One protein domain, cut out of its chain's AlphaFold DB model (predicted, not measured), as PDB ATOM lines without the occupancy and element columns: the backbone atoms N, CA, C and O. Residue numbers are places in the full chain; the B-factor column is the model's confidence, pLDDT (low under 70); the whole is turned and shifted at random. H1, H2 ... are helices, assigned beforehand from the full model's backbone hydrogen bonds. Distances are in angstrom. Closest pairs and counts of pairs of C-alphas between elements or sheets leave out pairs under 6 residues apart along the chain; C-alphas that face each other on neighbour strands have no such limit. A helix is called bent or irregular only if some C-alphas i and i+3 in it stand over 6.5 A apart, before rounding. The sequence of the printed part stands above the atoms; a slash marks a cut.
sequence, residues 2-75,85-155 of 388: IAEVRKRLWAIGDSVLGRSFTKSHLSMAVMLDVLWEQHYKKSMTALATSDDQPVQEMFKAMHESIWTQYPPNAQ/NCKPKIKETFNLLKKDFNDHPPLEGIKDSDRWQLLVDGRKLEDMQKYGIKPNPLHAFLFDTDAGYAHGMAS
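AT A GLANCE: This is residues 2 to 75 and 85 to 155 of the 388 residues of a protein of Janthinobacterium agaricidamnosum NBRC 102515 = DSM 9628 (UniProt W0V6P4). The short helix H10 sits at the core of an irregular cluster of helices, with the longest helix, H2, on one side of it and the short H8 on another, while H11 and H5 lie side by side beyond. At one end of the body H1 packs across residues 27 to 34 of H2, at the other end the short helices H6 and H7 make a small tip, and H4 is a loosely placed bar near H2, with residues 67 to 75 sticking out from its far end. The printed part has 145 residues with eleven named helices, H1 to H11 in order along the chain, and no named strand; the class is all helix. It is compact, with a radius of gyration of the C-alphas of 15.7 A, and its C-alphas span 47 by 32 by 30 A along their three main axes.

IN THESE COORDINATES: Find C-alpha 2 at (135.519, 128.652, 106.644); from there H1, residues 2 to 12, runs 15.5 A from first to last C-alpha. Next look at C-alpha 23, at (132.657, 132.640, 123.040), where H2 begins; it runs 24.7 A to residue 40. H3, residues 44 to 47, is 5.8 A long, and H4, residues 53 to 67, is 21.3 A long. Past the cut come H5, residues 90 to 98, 12.2 A long, then H6, residues 100 to 103, 5.3 A, and H7, residues 105 to 108, 5.0 A. H8, residues 115 to 119, measures 7.9 A, H9, residues 122 to 130, 12.4 A, and H10, residues 137 to 141, 8.6 A. H11, residues 147 to 155, runs 12.6 A and ends at C-alpha 155, at (159.098, 142.918, 124.633).

HOW THE PARTS SIT: Start at Val 5 in H1: its C-alpha and that of Met 31 in H2, the closest of the two helices, are 6.0 A apart, and the helices touch at a steep tilt of 47 degrees, opposite ways. With residues 29 to 36 alone, H2 touches H10, and the closest C-alphas, Leu 32 and Leu 138, are 6.0 A apart. H2 and H4 are near each other, with 9 pairs of C-alphas within 10 A. H3 is close to H5 but not clearly touching it; the closest C-alphas, Leu 47 and Lys 91, are 6.7 A apart. H5 touches H11 at a shallow tilt of 20 degrees, the same way, with the C-alphas of Thr 93 and His 151 closest at 4.9 A. H6 and H7 only just touch, with 3 pairs of C-alphas within 8 A, and only at the corner; Asn 102 and Glu 108 come closest, at 5.1 A between C-alphas. H8 touches H10, the C-alphas of Trp 116 and Ala 140 being closest at 5.4 A. H9 is close to H2 but not clearly touching it, and Leu 26 and Met 128 have the closest C-alphas, 6.9 A apart. H10 and H11 touch only at the corner, where the C-alphas of Phe 141 and Ala 150 are closest at 5.8 A. Every O i to N i+4 pair is within hydrogen-bond range in H1, H2, H5, H9 and H11, 10 of 11 are in H4, and 0 of 1 in H8 and in H10, which each have 2 of 2 O i to N i+3 pairs within range; H3, H6 and H7 are too short for an i+4 pair.

THE WHOLE: The two C-alphas farthest apart are those of Pro 72 and Pro 105, at 50.0 A. Residues 76 to 84 are not printed, and C-alphas 75 and 85 are 20.6 A apart across this cut. Of the links that are printed whole, none is long. The mean pLDDT of the printed part is 71.4; look for low values under 70 in residues 39 to 75, among other stretches.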
ATOM      1  N   ILE A   2     136.777 128.243 105.966       63.19
ATOM      2  CA  ILE A   2     135.519 128.652 106.644       63.19
ATOM      3  C   ILE A   2     134.633 127.459 107.040       63.19
ATOM      4  O   ILE A   2     134.135 127.406 108.160       63.19
ATOM      5  N   ALA A   3     134.467 126.474 106.151       68.25
ATOM      6  CA  ALA A   3     133.695 125.266 106.449       68.25
ATOM      7  C   ALA A   3     134.285 124.441 107.613       68.25
ATOM      8  O   ALA A   3     133.537 123.926 108.437       68.25
ATOM      9  N   GLU A   4     135.616 124.368 107.722       73.25
ATOM     10  CA  GLU A   4     136.311 123.643 108.793       73.25
ATOM     11  C   GLU A   4     136.224 124.393 110.130       73.25
ATOM     12  O   GLU A   4     135.946 123.782 111.158       73.25
ATOM     13  N   VAL A   5     136.363 125.725 110.111       71.62
ATOM     14  CA  VAL A   5     136.123 126.577 111.290       71.62
ATOM     15  C   VAL A   5     134.695 126.381 111.798       71.62
ATOM     16  O   VAL A   5     134.498 126.093 112.974       71.62
ATOM     17  N   ARG A   6     133.693 126.456 110.909       70.00
ATOM     18  CA  ARG A   6     132.283 126.228 111.267       70.00
ATOM     19  C   ARG A   6     132.060 124.841 111.857       70.00
ATOM     20  O   ARG A   6     131.400 124.727 112.881       70.00
ATOM     21  N   LYS A   7     132.638 123.802 111.249       77.00
ATOM     22  CA  LYS A   7     132.554 122.424 111.744       77.00
ATOM     23  C   LYS A   7     133.109 122.295 113.168       77.00
ATOM     24  O   LYS A   7     132.446 121.705 114.015       77.00
ATOM     25  N   ARG A   8     134.289 122.865 113.447       77.50
ATOM     26  CA  ARG A   8     134.905 122.836 114.786       77.50
ATOM     27  C   ARG A   8     134.119 123.657 115.804       77.50
ATOM     28  O   ARG A   8     133.874 123.169 116.898       77.50
ATOM     29  N   LEU A   9     133.654 124.850 115.434       74.00
ATOM     30  CA  LEU A   9     132.811 125.667 116.313       74.00
ATOM     31  C   LEU A   9     131.488 124.979 116.648       74.00
ATOM     32  O   LEU A   9     131.037 125.041 117.787       74.00
ATOM     33  N   TRP A  10     130.890 124.286 115.680       75.12
ATOM     34  CA  TRP A  10     129.664 123.528 115.903       75.12
ATOM     35  C   TRP A  10     129.891 122.323 116.828       75.12
ATOM     36  O   TRP A  10     129.055 122.048 117.684       75.12
ATOM     37  N   ALA A  11     131.051 121.662 116.731       75.44
ATOM     38  CA  ALA A  11     131.436 120.562 117.622       75.44
ATOM     39  C   ALA A  11     131.658 120.999 119.085       75.44
ATOM     40  O   ALA A  11     131.487 120.193 119.995       75.44
ATOM     41  N   ILE A  12     132.007 122.266 119.315       72.81
ATOM     42  CA  ILE A  12     132.160 122.850 120.657       72.81
ATOM     43  C   ILE A  12     130.792 123.079 121.340       72.81
ATOM     44  O   ILE A  12     130.710 123.065 122.570       72.81
ATOM     45  N   GLY A  13     129.716 123.213 120.553       61.44
ATOM     46  CA  GLY A  13     128.326 123.271 121.017       61.44
ATOM     47  C   GLY A  13     127.947 124.516 121.840       61.44
ATOM     48  O   GLY A  13     128.779 125.338 122.224       61.44
ATOM     49  N   ASP A  14     126.653 124.650 122.159       57.81
ATOM     50  CA  ASP A  14     126.114 125.726 123.016       57.81
ATOM     51  C   ASP A  14     126.464 125.576 124.513       57.81
ATOM     52  O   ASP A  14     126.197 126.473 125.314       57.81
ATOM     53  N   SER A  15     127.131 124.486 124.906       52.75
ATOM     54  CA  SER A  15     127.523 124.176 126.292       52.75
ATOM     55  C   SER A  15     128.527 125.152 126.932       52.75
ATOM     56  O   SER A  15     128.862 125.009 128.106       52.75
ATOM     57  N   VAL A  16     128.998 126.165 126.198       53.03
ATOM     58  CA  VAL A  16     130.008 127.149 126.643       53.03
ATOM     59  C   VAL A  16     129.396 128.330 127.423       53.03
ATOM     60  O   VAL A  16     130.112 129.179 127.946       53.03
ATOM     61  N   LEU A  17     128.068 128.397 127.567       43.03
ATOM     62  CA  LEU A  17     127.332 129.561 128.093       43.03
ATOM     63  C   LEU A  17     127.551 129.924 129.584       43.03
ATOM     64  O   LEU A  17     126.893 130.835 130.075       43.03
ATOM     65  N   GLY A  18     128.463 129.269 130.312       42.59
ATOM     66  CA  GLY A  18     128.556 129.408 131.773       42.59
ATOM     67  C   GLY A  18     129.877 129.879 132.390       42.59
ATOM     68  O   GLY A  18     129.918 129.989 133.615       42.59
ATOM     69  N   ARG A  19     130.980 130.098 131.650       49.16
ATOM     70  CA  ARG A  19     132.306 130.360 132.272       49.16
ATOM     71  C   ARG A  19     133.150 131.418 131.546       49.16
ATOM     72  O   ARG A  19     132.905 131.733 130.392       49.16
ATOM     73  N   SER A  20     134.152 131.952 132.254       52.78
ATOM     74  CA  SER A  20     135.012 133.116 131.936       52.78
ATOM     75  C   SER A  20     135.841 133.056 130.641       52.78
ATOM     76  O   SER A  20     136.578 133.998 130.334       52.78
ATOM     77  N   PHE A  21     135.744 131.981 129.858       57.97
ATOM     78  CA  PHE A  21     136.236 131.960 128.487       57.97
ATOM     79  C   PHE A  21     135.105 132.375 127.556       57.97
ATOM     80  O   PHE A  21     134.187 131.605 127.276       57.97
ATOM     81  N   THR A  22     135.124 133.638 127.135       66.62
ATOM     82  CA  THR A  22     134.067 134.176 126.278       66.62
ATOM     83  C   THR A  22     134.037 133.416 124.951       66.62
ATOM     84  O   THR A  22     135.080 133.016 124.427       66.62
ATOM     85  N   LYS A  23     132.840 133.258 124.366       67.94
ATOM     86  CA  LYS A  23     132.657 132.640 123.040       67.94
ATOM     87  C   LYS A  23     133.614 133.230 121.985       67.94
ATOM     88  O   LYS A  23     134.041 132.511 121.093       67.94
ATOM     89  N   SER A  24     133.991 134.507 122.113       70.25
ATOM     90  CA  SER A  24     134.952 135.170 121.223       70.25
ATOM     91  C   SER A  24     136.359 134.560 121.266       70.25
ATOM     92  O   SER A  24     136.909 134.277 120.206       70.25
ATOM     93  N   HIS A  25     136.923 134.299 122.451       76.12
ATOM     94  CA  HIS A  25     138.270 133.732 122.568       76.12
ATOM     95  C   HIS A  25     138.328 132.305 122.015       76.12
ATOM     96  O   HIS A  25     139.252 131.962 121.287       76.12
ATOM     97  N   LEU A  26     137.316 131.481 122.297       77.12
ATOM     98  CA  LEU A  26     137.267 130.102 121.802       77.12
ATOM     99  C   LEU A  26     137.089 130.056 120.280       77.12
ATOM    100  O   LEU A  26     137.762 129.280 119.606       77.12
ATOM    101  N   SER A  27     136.266 130.952 119.727       75.88
ATOM    102  CA  SER A  27     136.184 131.148 118.278       75.88
ATOM    103  C   SER A  27     137.530 131.532 117.679       75.88
ATOM    104  O   SER A  27     137.948 130.943 116.681       75.88
ATOM    105  N   MET A  28     138.238 132.474 118.307       78.81
ATOM    106  CA  MET A  28     139.559 132.898 117.854       78.81
ATOM    107  C   MET A  28     140.582 131.766 117.897       78.81
ATOM    108  O   MET A  28     141.272 131.533 116.908       78.81
ATOM    109  N   ALA A  29     140.602 130.989 118.978       82.31
ATOM    110  CA  ALA A  29     141.461 129.821 119.126       82.31
ATOM    111  C   ALA A  29     141.256 128.782 118.011       82.31
ATOM    112  O   ALA A  29     142.238 128.320 117.428       82.31
ATOM    113  N   VAL A  30     139.998 128.441 117.689       81.25
ATOM    114  CA  VAL A  30     139.664 127.504 116.599       81.25
ATOM    115  C   VAL A  30     140.166 128.024 115.258       81.25
ATOM    116  O   VAL A  30     140.703 127.261 114.459       81.25
ATOM    117  N   MET A  31     139.992 129.318 114.992       76.38
ATOM    118  CA  MET A  31     140.452 129.909 113.737       76.38
ATOM    119  C   MET A  31     141.971 129.845 113.628       76.38
ATOM    120  O   MET A  31     142.475 129.326 112.637       76.38
ATOM    121  N   LEU A  32     142.692 130.290 114.659       80.31
ATOM    122  CA  LEU A  32     144.155 130.245 114.704       80.31
ATOM    123  C   LEU A  32     144.688 128.810 114.542       80.31
ATOM    124  O   LEU A  32     145.677 128.599 113.846       80.31
ATOM    125  N   ASP A  33     144.001 127.813 115.101       81.75
ATOM    126  CA  ASP A  33     144.332 126.392 114.939       81.75
ATOM    127  C   ASP A  33     144.121 125.879 113.502       81.75
ATOM    128  O   ASP A  33     145.017 125.272 112.911       81.75
ATOM    129  N   VAL A  34     142.982 126.191 112.874       77.31
ATOM    130  CA  VAL A  34     142.735 125.837 111.462       77.31
ATOM    131  C   VAL A  34     143.768 126.488 110.535       77.31
ATOM    132  O   VAL A  34     144.218 125.865 109.569       77.31
ATOM    133  N   LEU A  35     144.160 127.726 110.834       72.25
ATOM    134  CA  LEU A  35     145.178 128.466 110.092       72.25
ATOM    135  C   LEU A  35     146.557 127.840 110.233       72.25
ATOM    136  O   LEU A  35     147.256 127.631 109.237       72.25
ATOM    137  N   TRP A  36     146.918 127.493 111.463       78.50
ATOM    138  CA  TRP A  36     148.151 126.791 111.757       78.50
ATOM    139  C   TRP A  36     148.264 125.488 110.956       78.50
ATOM    140  O   TRP A  36     149.282 125.246 110.299       78.50
ATOM    141  N   GLU A  37     147.203 124.676 110.941       80.94
ATOM    142  CA  GLU A  37     147.176 123.405 110.214       80.94
ATOM    143  C   GLU A  37     147.237 123.572 108.687       80.94
ATOM    144  O   GLU A  37     147.894 122.767 108.019       80.94
ATOM    145  N   GLN A  38     146.586 124.598 108.128       74.88
ATOM    146  CA  GLN A  38     146.521 124.810 106.676       74.88
ATOM    147  C   GLN A  38     147.792 125.437 106.099       74.88
ATOM    148  O   GLN A  38     148.205 125.053 105.004       74.88
ATOM    149  N   HIS A  39     148.422 126.367 106.819       66.69
ATOM    150  CA  HIS A  39     149.455 127.230 106.237       66.69
ATOM    151  C   HIS A  39     150.837 127.087 106.880       66.69
ATOM    152  O   HIS A  39     151.843 127.280 106.197       66.69
ATOM    153  N   TYR A  40     150.917 126.712 108.159       63.09
ATOM    154  CA  TYR A  40     152.147 126.914 108.933       63.09
ATOM    155  C   TYR A  40     152.808 125.647 109.442       63.09
ATOM    156  O   TYR A  40     154.036 125.596 109.506       63.09
ATOM    157  N   LYS A  41     152.044 124.578 109.685       65.12
ATOM    158  CA  LYS A  41     152.599 123.294 110.137       65.12
ATOM    159  C   LYS A  41     153.693 122.744 109.207       65.12
ATOM    160  O   LYS A  41     154.588 122.045 109.668       65.12
ATOM    161  N   LYS A  42     153.638 123.064 107.908       58.72
ATOM    162  CA  LYS A  42     154.633 122.641 106.904       58.72
ATOM    163  C   LYS A  42     155.811 123.613 106.738       58.72
ATOM    164  O   LYS A  42     156.814 123.235 106.147       58.72
ATOM    165  N   SER A  43     155.701 124.832 107.266       52.81
ATOM    166  CA  SER A  43     156.541 125.971 106.879       52.81
ATOM    167  C   SER A  43     156.917 126.850 108.077       52.81
ATOM    168  O   SER A  43     156.952 128.072 107.961       52.81
ATOM    169  N   MET A  44     157.214 126.255 109.237       50.75
ATOM    170  CA  MET A  44     157.702 126.983 110.424       50.75
ATOM    171  C   MET A  44     158.898 127.898 110.106       50.75
ATOM    172  O   MET A  44     159.028 128.986 110.660       50.75
ATOM    173  N   THR A  45     159.735 127.501 109.147       50.41
ATOM    174  CA  THR A  45     160.857 128.303 108.645       50.41
ATOM    175  C   THR A  45     160.408 129.520 107.824       50.41
ATOM    176  O   THR A  45     161.097 130.532 107.828       50.41
ATOM    177  N   ALA A  46     159.247 129.456 107.160       49.16
ATOM    178  CA  ALA A  46     158.743 130.522 106.296       49.16
ATOM    179  C   ALA A  46     158.115 131.691 107.073       49.16
ATOM    180  O   ALA A  46     158.191 132.815 106.598       49.16
ATOM    181  N   LEU A  47     157.564 131.474 108.275       47.34
ATOM    182  CA  LEU A  47     157.038 132.559 109.132       47.34
ATOM    183  C   LEU A  47     158.108 133.581 109.531       47.34
ATOM    184  O   LEU A  47     157.818 134.766 109.666       47.34
ATOM    185  N   ALA A  48     159.352 133.129 109.693       48.06
ATOM    186  CA  ALA A  48     160.477 134.005 110.000       48.06
ATOM    187  C   ALA A  48     160.944 134.821 108.778       48.06
ATOM    188  O   ALA A  48     161.671 135.801 108.937       48.06
ATOM    189  N   THR A  49     160.536 134.449 107.557       46.16
ATOM    190  CA  THR A  49     161.079 135.012 106.309       46.16
ATOM    191  C   THR A  49     160.036 135.626 105.376       46.16
ATOM    192  O   THR A  49     160.411 136.492 104.594       46.16
ATOM    193  N   SER A  50     158.757 135.250 105.447       47.97
ATOM    194  CA  SER A  50     157.719 135.726 104.524       47.97
ATOM    195  C   SER A  50     157.305 137.174 104.796       47.97
ATOM    196  O   SER A  50     157.473 137.685 105.909       47.97
ATOM    197  N   ASP A  51     156.759 137.825 103.770       56.69
ATOM    198  CA  ASP A  51     156.014 139.074 103.913       56.69
ATOM    199  C   ASP A  51     154.732 138.822 104.719       56.69
ATOM    200  O   ASP A  51     154.067 137.800 104.545       56.69
ATOM    201  N   ASP A  52     154.381 139.751 105.612       58.09
ATOM    202  CA  ASP A  52     153.231 139.647 106.529       58.09
ATOM    203  C   ASP A  52     151.865 139.632 105.809       58.09
ATOM    204  O   ASP A  52     150.821 139.465 106.442       58.09
ATOM    205  N   GLN A  53     151.853 139.819 104.486       60.38
ATOM    206  CA  GLN A  53     150.660 140.069 103.683       60.38
ATOM    207  C   GLN A  53     149.593 138.960 103.778       60.38
ATOM    208  O   GLN A  53     148.444 139.308 104.044       60.38
ATOM    209  N   PRO A  54     149.904 137.648 103.689       54.78
ATOM    210  CA  PRO A  54     148.883 136.603 103.813       54.78
ATOM    211  C   PRO A  54     148.225 136.565 105.197       54.78
ATOM    212  O   PRO A  54     147.042 136.264 105.315       54.78
ATOM    213  N   VAL A  55     148.979 136.896 106.249       54.19
ATOM    214  CA  VAL A  55     148.461 136.967 107.620       54.19
ATOM    215  C   VAL A  55     147.574 138.198 107.786       54.19
ATOM    216  O   VAL A  55     146.485 138.099 108.343       54.19
ATOM    217  N   GLN A  56     147.998 139.352 107.264       60.16
ATOM    218  CA  GLN A  56     147.226 140.595 107.335       60.16
ATOM    219  C   GLN A  56     145.930 140.543 106.513       60.16
ATOM    220  O   GLN A  56     144.870 140.911 107.020       60.16
ATOM    221  N   GLU A  57     145.982 140.038 105.278       59.12
ATOM    222  CA  GLU A  57     144.797 139.826 104.432       59.12
ATOM    223  C   GLU A  57     143.802 138.858 105.085       59.12
ATOM    224  O   GLU A  57     142.588 139.000 104.944       59.12
ATOM    225  N   MET A  58     144.306 137.911 105.869       56.66
ATOM    226  CA  MET A  58     143.500 136.956 106.611       56.66
ATOM    227  C   MET A  58     142.893 137.547 107.888       56.66
ATOM    228  O   MET A  58     141.708 137.324 108.113       56.66
ATOM    229  N   PHE A  59     143.621 138.339 108.690       58.00
ATOM    230  CA  PHE A  59     143.010 139.099 109.797       58.00
ATOM    231  C   PHE A  59     141.891 140.011 109.280       58.00
ATOM    232  O   PHE A  59     140.814 140.081 109.876       58.00
ATOM    233  N   LYS A  60     142.102 140.623 108.108       59.78
ATOM    234  CA  LYS A  60     141.083 141.392 107.393       59.78
ATOM    235  C   LYS A  60     139.879 140.526 106.981       59.78
ATOM    236  O   LYS A  60     138.745 140.876 107.298       59.78
ATOM    237  N   ALA A  61     140.093 139.360 106.369       54.50
ATOM    238  CA  ALA A  61     139.010 138.441 105.988       54.50
ATOM    239  C   ALA A  61     138.265 137.829 107.200       54.50
ATOM    240  O   ALA A  61     137.057 137.577 107.151       54.50
ATOM    241  N   MET A  62     138.961 137.597 108.318       52.16
ATOM    242  CA  MET A  62     138.373 137.175 109.595       52.16
ATOM    243  C   MET A  62     137.447 138.260 110.146       52.16
ATOM    244  O   MET A  62     136.315 137.965 110.528       52.16
ATOM    245  N   HIS A  63     137.888 139.520 110.111       51.97
ATOM    246  CA  HIS A  63     137.064 140.665 110.483       51.97
ATOM    247  C   HIS A  63     135.796 140.766 109.610       51.97
ATOM    248  O   HIS A  63     134.698 140.985 110.113       51.97
ATOM    249  N   GLU A  64     135.901 140.534 108.304       54.16
ATOM    250  CA  GLU A  64     134.747 140.604 107.396       54.16
ATOM    251  C   GLU A  64     133.752 139.433 107.579       54.16
ATOM    252  O   GLU A  64     132.537 139.616 107.478       54.16
ATOM    253  N   SER A  65     134.232 138.223 107.888       48.09
ATOM    254  CA  SER A  65     133.402 137.002 107.914       48.09
ATOM    255  C   SER A  65     132.740 136.681 109.257       48.09
ATOM    256  O   SER A  65     131.650 136.103 109.272       48.09
ATOM    257  N   ILE A  66     133.369 137.037 110.380       46.47
ATOM    258  CA  ILE A  66     132.822 136.792 111.725       46.47
ATOM    259  C   ILE A  66     131.721 137.808 112.030       46.47
ATOM    260  O   ILE A  66     130.673 137.448 112.556       46.47
ATOM    261  N   TRP A  67     131.924 139.075 111.668       45.38
ATOM    262  CA  TRP A  67     131.095 140.177 112.161       45.38
ATOM    263  C   TRP A  67     129.886 140.505 111.283       45.38
ATOM    264  O   TRP A  67     128.951 141.142 111.756       45.38
ATOM    265  N   THR A  68     129.828 139.980 110.056       47.75
ATOM    266  CA  THR A  68     128.617 140.009 109.213       47.75
ATOM    267  C   THR A  68     127.507 139.069 109.709       47.75
ATOM    268  O   THR A  68     126.391 139.126 109.199       47.75
ATOM    269  N   GLN A  69     127.786 138.213 110.702       43.94
ATOM    270  CA  GLN A  69     126.849 137.217 111.250       43.94
ATOM    271  C   GLN A  69     126.430 137.472 112.716       43.94
ATOM    272  O   GLN A  69     125.620 136.710 113.241       43.94
ATOM    273  N   TYR A  70     126.924 138.530 113.379       40.50
ATOM    274  CA  TYR A  70     126.500 138.926 114.735       40.50
ATOM    275  C   TYR A  70     125.523 140.120 114.696       40.50
ATOM    276  O   TYR A  70     125.595 140.935 113.779       40.50
ATOM    277  N   PRO A  71     124.580 140.233 115.656       38.78
ATOM    278  CA  PRO A  71     123.513 141.229 115.598       38.78
ATOM    279  C   PRO A  71     124.034 142.682 115.642       38.78
ATOM    280  O   PRO A  71     125.055 142.938 116.284       38.78
ATOM    281  N   PRO A  72     123.299 143.652 115.052       39.34
ATOM    282  CA  PRO A  72     123.735 145.043 114.811       39.34
ATOM    283  C   PRO A  72     124.062 145.890 116.054       39.34
ATOM    284  O   PRO A  72     124.428 147.055 115.929       39.34
ATOM    285  N   ASN A  73     123.916 145.331 117.256       41.25
ATOM    286  CA  ASN A  73     123.996 146.057 118.523       41.25
ATOM    287  C   ASN A  73     125.387 145.949 119.174       41.25
ATOM    288  O   ASN A  73     125.608 146.504 120.249       41.25
ATOM    289  N   ALA A  74     126.329 145.237 118.547       41.81
ATOM    290  CA  ALA A  74     127.740 145.331 118.892       41.81
ATOM    291  C   ALA A  74     128.301 146.636 118.295       41.81
ATOM    292  O   ALA A  74     128.721 146.661 117.140       41.81
ATOM    293  N   GLN A  75     128.270 147.735 119.061       39.19
ATOM    294  CA  GLN A  75     129.041 148.945 118.732       39.19
ATOM    295  C   GLN A  75     130.506 148.579 118.406       39.19
ATOM    296  O   GLN A  75     131.025 147.583 118.922       39.19
ATOM    297  N   ASN A  85     147.622 152.854 113.934       43.78
ATOM    298  CA  ASN A  85     148.861 153.010 114.721       43.78
ATOM    299  C   ASN A  85     149.476 151.726 115.323       43.78
ATOM    300  O   ASN A  85     150.505 151.822 115.988       43.78
ATOM    301  N   CYS A  86     148.962 150.523 115.052       42.19
ATOM    302  CA  CYS A  86     149.516 149.292 115.643       42.19
ATOM    303  C   CYS A  86     150.445 148.539 114.676       42.19
ATOM    304  O   CYS A  86     150.060 147.571 114.024       42.19
ATOM    305  N   LYS A  87     151.692 149.013 114.557       53.72
ATOM    306  CA  LYS A  87     152.799 148.297 113.898       53.72
ATOM    307  C   LYS A  87     153.792 147.825 114.957       53.72
ATOM    308  O   LYS A  87     154.815 148.470 115.173       53.72
ATOM    309  N   PRO A  88     153.467 146.723 115.632       54.28
ATOM    310  CA  PRO A  88     154.404 145.610 115.552       54.28
ATOM    311  C   PRO A  88     153.825 144.428 114.779       54.28
ATOM    312  O   PRO A  88     152.667 144.041 114.944       54.28
ATOM    313  N   LYS A  89     154.638 143.849 113.903       66.88
ATOM    314  CA  LYS A  89     154.242 142.748 113.018       66.88
ATOM    315  C   LYS A  89     154.355 141.418 113.756       66.88
ATOM    316  O   LYS A  89     155.285 141.200 114.521       66.88
ATOM    317  N   ILE A  90     153.463 140.474 113.469       74.00
ATOM    318  CA  ILE A  90     153.490 139.100 114.013       74.00
ATOM    319  C   ILE A  90     154.879 138.458 113.877       74.00
ATOM    320  O   ILE A  90     155.362 137.791 114.793       74.00
ATOM    321  N   LYS A  91     155.549 138.734 112.756       78.44
ATOM    322  CA  LYS A  91     156.942 138.371 112.500       78.44
ATOM    323  C   LYS A  91     157.919 138.930 113.536       78.44
ATOM    324  O   LYS A  91     158.792 138.201 113.989       78.44
ATOM    325  N   GLU A  92     157.778 140.191 113.927       83.12
ATOM    326  CA  GLU A  92     158.613 140.817 114.957       83.12
ATOM    327  C   GLU A  92     158.386 140.144 116.310       83.12
ATOM    328  O   GLU A  92     159.355 139.776 116.959       83.12
ATOM    329  N   THR A  93     157.135 139.870 116.692       86.06
ATOM    330  CA  THR A  93     156.832 139.124 117.928       86.06
ATOM    331  C   THR A  93     157.473 137.736 117.931       86.06
ATOM    332  O   THR A  93     158.096 137.348 118.916       86.06
ATOM    333  N   PHE A  94     157.387 136.981 116.830       84.88
ATOM    334  CA  PHE A  94     158.059 135.680 116.749       84.88
ATOM    335  C   PHE A  94     159.582 135.792 116.717       84.88
ATOM    336  O   PHE A  94     160.257 134.930 117.280       84.88
ATOM    337  N   ASN A  95     160.135 136.844 116.110       85.81
ATOM    338  CA  ASN A  95     161.569 137.110 116.160       85.81
ATOM    339  C   ASN A  95     162.030 137.386 117.594       85.81
ATOM    340  O   ASN A  95     163.025 136.795 118.001       85.81
ATOM    341  N   LEU A  96     161.283 138.176 118.376       87.44
ATOM    342  CA  LEU A  96     161.564 138.385 119.802       87.44
ATOM    343  C   LEU A  96     161.572 137.049 120.555       87.44
ATOM    344  O   LEU A  96     162.560 136.696 121.193       87.44
ATOM    345  N   LEU A  97     160.492 136.268 120.427       87.44
ATOM    346  CA  LEU A  97     160.351 134.984 121.119       87.44
ATOM    347  C   LEU A  97     161.436 133.974 120.719       87.44
ATOM    348  O   LEU A  97     161.857 133.166 121.538       87.44
ATOM    349  N   LYS A  98     161.889 133.980 119.465       85.56
ATOM    350  CA  LYS A  98     162.848 132.985 118.972       85.56
ATOM    351  C   LYS A  98     164.299 133.403 119.168       85.56
ATOM    352  O   LYS A  98     165.108 132.580 119.576       85.56
ATOM    353  N   LYS A  99     164.640 134.639 118.810       84.06
ATOM    354  CA  LYS A  99     166.020 135.122 118.774       84.06
ATOM    355  C   LYS A  99     166.382 135.778 120.097       84.06
ATOM    356  O   LYS A  99     167.245 135.271 120.799       84.06
ATOM    357  N   ASP A 100     165.669 136.833 120.456       84.75
ATOM    358  CA  ASP A 100     166.088 137.718 121.541       84.75
ATOM    359  C   ASP A 100     165.935 137.044 122.914       84.75
ATOM    360  O   ASP A 100     166.718 137.295 123.822       84.75
ATOM    361  N   PHE A 101     165.000 136.102 123.065       86.62
ATOM    362  CA  PHE A 101     164.901 135.278 124.277       86.62
ATOM    363  C   PHE A 101     166.152 134.419 124.537       86.62
ATOM    364  O   PHE A 101     166.452 134.153 125.698       86.62
ATOM    365  N   ASN A 102     166.896 134.009 123.501       85.38
ATOM    366  CA  ASN A 102     168.146 133.255 123.681       85.38
ATOM    367  C   ASN A 102     169.276 134.126 124.236       85.38
ATOM    368  O   ASN A 102     170.177 133.615 124.891       85.38
ATOM    369  N   ASP A 103     169.218 135.440 124.010       85.94
ATOM    370  CA  ASP A 103     170.233 136.384 124.486       85.94
ATOM    371  C   ASP A 103     170.035 136.742 125.976       85.94
ATOM    372  O   ASP A 103     170.787 137.528 126.562       85.94
ATOM    373  N   HIS A 104     169.021 136.150 126.617       84.94
ATOM    374  CA  HIS A 104     168.643 136.396 127.999       84.94
ATOM    375  C   HIS A 104     168.642 135.088 128.810       84.94
ATOM    376  O   HIS A 104     167.639 134.372 128.809       84.94
ATOM    377  N   PRO A 105     169.710 134.801 129.587       83.62
ATOM    378  CA  PRO A 105     169.861 133.539 130.322       83.62
ATOM    379  C   PRO A 105     168.657 133.115 131.186       83.62
ATOM    380  O   PRO A 105     168.343 131.927 131.216       83.62
ATOM    381  N   PRO A 106     167.914 134.030 131.850       81.00
ATOM    382  CA  PRO A 106     166.726 133.631 132.609       81.00
ATOM    383  C   PRO A 106     165.579 133.046 131.764       81.00
ATOM    384  O   PRO A 106     164.697 132.380 132.307       81.00
ATOM    385  N   LEU A 107     165.569 133.309 130.453       87.00
ATOM    386  CA  LEU A 107     164.553 132.856 129.497       87.00
ATOM    387  C   LEU A 107     165.026 131.666 128.644       87.00
ATOM    388  O   LEU A 107     164.193 130.956 128.080       87.00
ATOM    389  N   GLU A 108     166.338 131.417 128.581       82.56
ATOM    390  CA  GLU A 108     166.965 130.374 127.754       82.56
ATOM    391  C   GLU A 108     166.447 128.963 128.077       82.56
ATOM    392  O   GLU A 108     166.262 128.145 127.178       82.56
ATOM    393  N   GLY A 109     166.131 128.691 129.350       85.94
ATOM    394  CA  GLY A 109     165.634 127.384 129.797       85.94
ATOM    395  C   GLY A 109     164.263 126.982 129.236       85.94
ATOM    396  O   GLY A 109     163.847 125.840 129.418       85.94
ATOM    397  N   ILE A 110     163.560 127.888 128.549       91.38
ATOM    398  CA  ILE A 110     162.240 127.637 127.966       91.38
ATOM    399  C   ILE A 110     162.395 127.248 126.496       91.38
ATOM    400  O   ILE A 110     162.903 128.030 125.684       91.38
ATOM    401  N   LYS A 111     161.883 126.062 126.143       90.62
ATOM    402  CA  LYS A 111     161.885 125.535 124.769       90.62
ATOM    403  C   LYS A 111     161.282 126.548 123.795       90.62
ATOM    404  O   LYS A 111     160.185 127.054 124.029       90.62
ATOM    405  N   ASP A 112     161.944 126.770 122.659       89.31
ATOM    406  CA  ASP A 112     161.490 127.684 121.595       89.31
ATOM    407  C   ASP A 112     160.019 127.472 121.199       89.31
ATOM    408  O   ASP A 112     159.291 128.434 120.958       89.31
ATOM    409  N   SER A 113     159.563 126.214 121.156       88.00
ATOM    410  CA  SER A 113     158.184 125.849 120.811       88.00
ATOM    411  C   SER A 113     157.137 126.313 121.824       88.00
ATOM    412  O   SER A 113     155.956 126.365 121.478       88.00
ATOM    413  N   ASP A 114     157.557 126.651 123.044       91.69
ATOM    414  CA  ASP A 114     156.683 126.876 124.195       91.69
ATOM    415  C   ASP A 114     156.694 128.338 124.659       91.69
ATOM    416  O   ASP A 114     155.794 128.759 125.382       91.69
ATOM    417  N   ARG A 115     157.646 129.160 124.199       92.25
ATOM    418  CA  ARG A 115     157.804 130.568 124.626       92.25
ATOM    419  C   ARG A 115     156.569 131.431 124.399       92.25
ATOM    420  O   ARG A 115     156.272 132.304 125.206       92.25
ATOM    421  N   TRP A 116     155.809 131.171 123.338       92.31
ATOM    422  CA  TRP A 116     154.557 131.883 123.066       92.31
ATOM    423  C   TRP A 116     153.511 131.685 124.175       92.31
ATOM    424  O   TRP A 116     152.679 132.563 124.396       92.31
ATOM    425  N   GLN A 117     153.569 130.570 124.913       93.31
ATOM    426  CA  GLN A 117     152.659 130.282 126.024       93.31
ATOM    427  C   GLN A 117     152.912 131.194 127.231       93.31
ATOM    428  O   GLN A 117     152.075 131.266 128.126       93.31
ATOM    429  N   LEU A 118     154.038 131.914 127.279       92.75
ATOM    430  CA  LEU A 118     154.275 132.947 128.292       92.75
ATOM    431  C   LEU A 118     153.363 134.161 128.112       92.75
ATOM    432  O   LEU A 118     153.131 134.904 129.059       92.75
ATOM    433  N   LEU A 119     152.840 134.341 126.899       92.00
ATOM    434  CA  LEU A 119     151.914 135.411 126.543       92.00
ATOM    435  C   LEU A 119     150.452 134.985 126.750       92.00
ATOM    436  O   LEU A 119     149.547 135.758 126.451       92.00
ATOM    437  N   VAL A 120     150.224 133.745 127.212       90.06
ATOM    438  CA  VAL A 120     148.899 133.138 127.329       90.06
ATOM    439  C   VAL A 120     148.681 132.507 128.702       90.06
ATOM    440  O   VAL A 120     149.397 131.599 129.134       90.06
ATOM    441  N   ASP A 121     147.622 132.956 129.369       88.19
ATOM    442  CA  ASP A 121     147.116 132.392 130.619       88.19
ATOM    443  C   ASP A 121     146.971 130.861 130.528       88.19
ATOM    444  O   ASP A 121     146.357 130.324 129.597       88.19
ATOM    445  N   GLY A 122     147.479 130.136 131.528       88.50
ATOM    446  CA  GLY A 122     147.434 128.669 131.546       88.50
ATOM    447  C   GLY A 122     146.024 128.098 131.483       88.50
ATOM    448  O   GLY A 122     145.770 127.177 130.709       88.50
ATOM    449  N   ARG A 123     145.081 128.718 132.191       87.00
ATOM    450  CA  ARG A 123     143.664 128.347 132.159       87.00
ATOM    451  C   ARG A 123     143.088 128.353 130.745       87.00
ATOM    452  O   ARG A 123     142.275 127.502 130.401       87.00
ATOM    453  N   LYS A 124     143.500 129.307 129.908       86.38
ATOM    454  CA  LYS A 124     142.990 129.430 128.535       86.38
ATOM    455  C   LYS A 124     143.562 128.336 127.643       86.38
ATOM    456  O   LYS A 124     142.837 127.814 126.802       86.38
ATOM    457  N   LEU A 125     144.824 127.953 127.854       89.69
ATOM    458  CA  LEU A 125     145.419 126.790 127.190       89.69
ATOM    459  C   LEU A 125     144.663 125.503 127.538       89.69
ATOM    460  O   LEU A 125     144.336 124.732 126.638       89.69
ATOM    461  N   GLU A 126     144.338 125.296 128.814       89.56
ATOM    462  CA  GLU A 126     143.555 124.138 129.261       89.56
ATOM    463  C   GLU A 126     142.136 124.142 128.688       89.56
ATOM    464  O   GLU A 126     141.666 123.115 128.196       89.56
ATOM    465  N   ASP A 127     141.465 125.300 128.692       85.56
ATOM    466  CA  ASP A 127     140.150 125.449 128.073       85.56
ATOM    467  C   ASP A 127     140.221 125.084 126.579       85.56
ATOM    468  O   ASP A 127     139.417 124.280 126.111       85.56
ATOM    469  N   MET A 128     141.214 125.581 125.831       88.06
ATOM    470  CA  MET A 128     141.419 125.212 124.423       88.06
ATOM    471  C   MET A 128     141.596 123.699 124.234       88.06
ATOM    472  O   MET A 128     140.902 123.096 123.410       88.06
ATOM    473  N   GLN A 129     142.473 123.074 125.022       90.12
ATOM    474  CA  GLN A 129     142.732 121.634 124.951       90.12
ATOM    475  C   GLN A 129     141.485 120.803 125.268       90.12
ATOM    476  O   GLN A 129     141.200 119.828 124.571       90.12
ATOM    477  N   LYS A 130     140.697 121.213 126.269       87.88
ATOM    478  CA  LYS A 130     139.431 120.569 126.638       87.88
ATOM    479  C   LYS A 130     138.435 120.527 125.476       87.88
ATOM    480  O   LYS A 130     137.657 119.581 125.373       87.88
ATOM    481  N   TYR A 131     138.471 121.526 124.596       84.06
ATOM    482  CA  TYR A 131     137.644 121.595 123.389       84.06
ATOM    483  C   TYR A 131     138.326 121.008 122.140       84.06
ATOM    484  O   TYR A 131     137.847 121.202 121.024       84.06
ATOM    485  N   GLY A 132     139.434 120.279 122.307       86.00
ATOM    486  CA  GLY A 132     140.151 119.616 121.217       86.00
ATOM    487  C   GLY A 132     140.960 120.558 120.321       86.00
ATOM    488  O   GLY A 132     141.402 120.139 119.251       86.00
ATOM    489  N   ILE A 133     141.165 121.811 120.738       86.75
ATOM    490  CA  ILE A 133     141.985 122.789 120.018       86.75
ATOM    491  C   ILE A 133     143.446 122.548 120.395       86.75
ATOM    492  O   ILE A 133     143.807 122.575 121.574       86.75
ATOM    493  N   LYS A 134     144.302 122.306 119.400       87.81
ATOM    494  CA  LYS A 134     145.718 122.012 119.644       87.81
ATOM    495  C   LYS A 134     146.496 123.313 119.869       87.81
ATOM    496  O   LYS A 134     146.465 124.175 118.990       87.81
ATOM    497  N   PRO A 135     147.222 123.457 120.994       88.50
ATOM    498  CA  PRO A 135     148.077 124.615 121.234       88.50
ATOM    499  C   PRO A 135     149.058 124.841 120.080       88.50
ATOM    500  O   PRO A 135     149.705 123.897 119.619       88.50
ATOM    501  N   ASN A 136     149.181 126.082 119.615       88.44
ATOM    502  CA  ASN A 136     150.159 126.455 118.600       88.44
ATOM    503  C   ASN A 136     150.621 127.917 118.760       88.44
ATOM    504  O   ASN A 136     149.917 128.712 119.379       88.44
ATOM    505  N   PRO A 137     151.770 128.307 118.174       88.19
ATOM    506  CA  PRO A 137     152.343 129.636 118.383       88.19
ATOM    507  C   PRO A 137     151.458 130.824 117.993       88.19
ATOM    508  O   PRO A 137     151.632 131.908 118.545       88.19
ATOM    509  N   LEU A 138     150.488 130.655 117.084       84.06
ATOM    510  CA  LEU A 138     149.562 131.738 116.731       84.06
ATOM    511  C   LEU A 138     148.590 132.071 117.873       84.06
ATOM    512  O   LEU A 138     148.032 133.164 117.895       84.06
ATOM    513  N   HIS A 139     148.420 131.185 118.857       88.44
ATOM    514  CA  HIS A 139     147.614 131.462 120.049       88.44
ATOM    515  C   HIS A 139     148.218 132.534 120.966       88.44
ATOM    516  O   HIS A 139     147.509 133.023 121.838       88.44
ATOM    517  N   ALA A 140     149.458 132.988 120.740       87.88
ATOM    518  CA  ALA A 140     149.980 134.210 121.368       87.88
ATOM    519  C   ALA A 140     149.076 135.439 121.151       87.88
ATOM    520  O   ALA A 140     149.054 136.347 121.975       87.88
ATOM    521  N   PHE A 141     148.313 135.459 120.056       83.75
ATOM    522  CA  PHE A 141     147.453 136.573 119.652       83.75
ATOM    523  C   PHE A 141     145.989 136.369 120.083       83.75
ATOM    524  O   PHE A 141     145.074 136.876 119.445       83.75
ATOM    525  N   LEU A 142     145.747 135.571 121.133       78.12
ATOM    526  CA  LEU A 142     144.399 135.207 121.578       78.12
ATOM    527  C   LEU A 142     143.670 136.330 122.341       78.12
ATOM    528  O   LEU A 142     142.446 136.361 122.312       78.12
ATOM    529  N   PHE A 143     144.372 137.205 123.063       65.56
ATOM    530  CA  PHE A 143     143.736 138.093 124.059       65.56
ATOM    531  C   PHE A 143     143.296 139.441 123.528       65.56
ATOM    532  O   PHE A 143     142.377 140.041 124.083       65.56
ATOM    533  N   ASP A 144     143.939 139.911 122.470       64.25
ATOM    534  CA  ASP A 144     143.635 141.201 121.892       64.25
ATOM    535  C   ASP A 144     143.546 141.063 120.377       64.25
ATOM    536  O   ASP A 144     144.302 140.321 119.747       64.25
ATOM    537  N   THR A 145     142.588 141.777 119.798       54.44
ATOM    538  CA  THR A 145     142.522 141.976 118.351       54.44
ATOM    539  C   THR A 145     143.697 142.807 117.841       54.44
ATOM    540  O   THR A 145     143.974 142.791 116.643       54.44
ATOM    541  N   ASP A 146     144.388 143.511 118.739       63.38
ATOM    542  CA  ASP A 146     145.629 144.208 118.459       63.38
ATOM    543  C   ASP A 146     146.851 143.274 118.570       63.38
ATOM    544  O   ASP A 146     147.229 142.808 119.649       63.38
ATOM    545  N   ALA A 147     147.535 143.048 117.444       66.81
ATOM    546  CA  ALA A 147     148.799 142.310 117.409       66.81
ATOM    547  C   ALA A 147     149.899 142.955 118.282       66.81
ATOM    548  O   ALA A 147     150.816 142.259 118.735       66.81
ATOM    549  N   GLY A 148     149.781 144.259 118.558       76.12
ATOM    550  CA  GLY A 148     150.629 145.009 119.473       76.12
ATOM    551  C   GLY A 148     150.612 144.468 120.899       76.12
ATOM    552  O   GLY A 148     151.642 144.534 121.565       76.12
ATOM    553  N   TYR A 149     149.520 143.836 121.346       82.19
ATOM    554  CA  TYR A 149     149.445 143.233 122.679       82.19
ATOM    555  C   TYR A 149     150.500 142.139 122.875       82.19
ATOM    556  O   TYR A 149     151.304 142.189 123.807       82.19
ATOM    557  N   ALA A 150     150.520 141.146 121.981       86.12
ATOM    558  CA  ALA A 150     151.434 140.010 122.087       86.12
ATOM    559  C   ALA A 150     152.892 140.464 121.942       86.12
ATOM    560  O   ALA A 150     153.778 139.960 122.632       86.12
ATOM    561  N   HIS A 151     153.128 141.453 121.075       87.25
ATOM    562  CA  HIS A 151     154.434 142.082 120.941       87.25
ATOM    563  C   HIS A 151     154.866 142.796 122.227       87.25
ATOM    564  O   HIS A 151     155.948 142.521 122.730       87.25
ATOM    565  N   GLY A 152     154.022 143.667 122.788       88.00
ATOM    566  CA  GLY A 152     154.300 144.386 124.034       88.00
ATOM    567  C   GLY A 152     154.577 143.432 125.195       88.00
ATOM    568  O   GLY A 152     155.549 143.611 125.930       88.00
ATOM    569  N   MET A 153     153.803 142.345 125.289       90.69
ATOM    570  CA  MET A 153     154.042 141.268 126.249       90.69
ATOM    571  C   MET A 153     155.422 140.624 126.078       90.69
ATOM    572  O   MET A 153     156.171 140.529 127.051       90.69
ATOM    573  N   ALA A 154     155.789 140.222 124.855       91.88
ATOM    574  CA  ALA A 154     157.091 139.620 124.572       91.88
ATOM    575  C   ALA A 154     158.249 140.596 124.853       91.88
ATOM    576  O   ALA A 154     159.208 140.241 125.541       91.88
ATOM    577  N   SER A 155     158.128 141.843 124.395       91.69
ATOM    578  CA  SER A 155     159.098 142.918 124.633       91.69
ATOM    579  C   SER A 155     159.288 143.199 126.120       91.69
ATOM    580  O   SER A 155     160.405 143.425 126.580       91.69
TER     581      SER A 155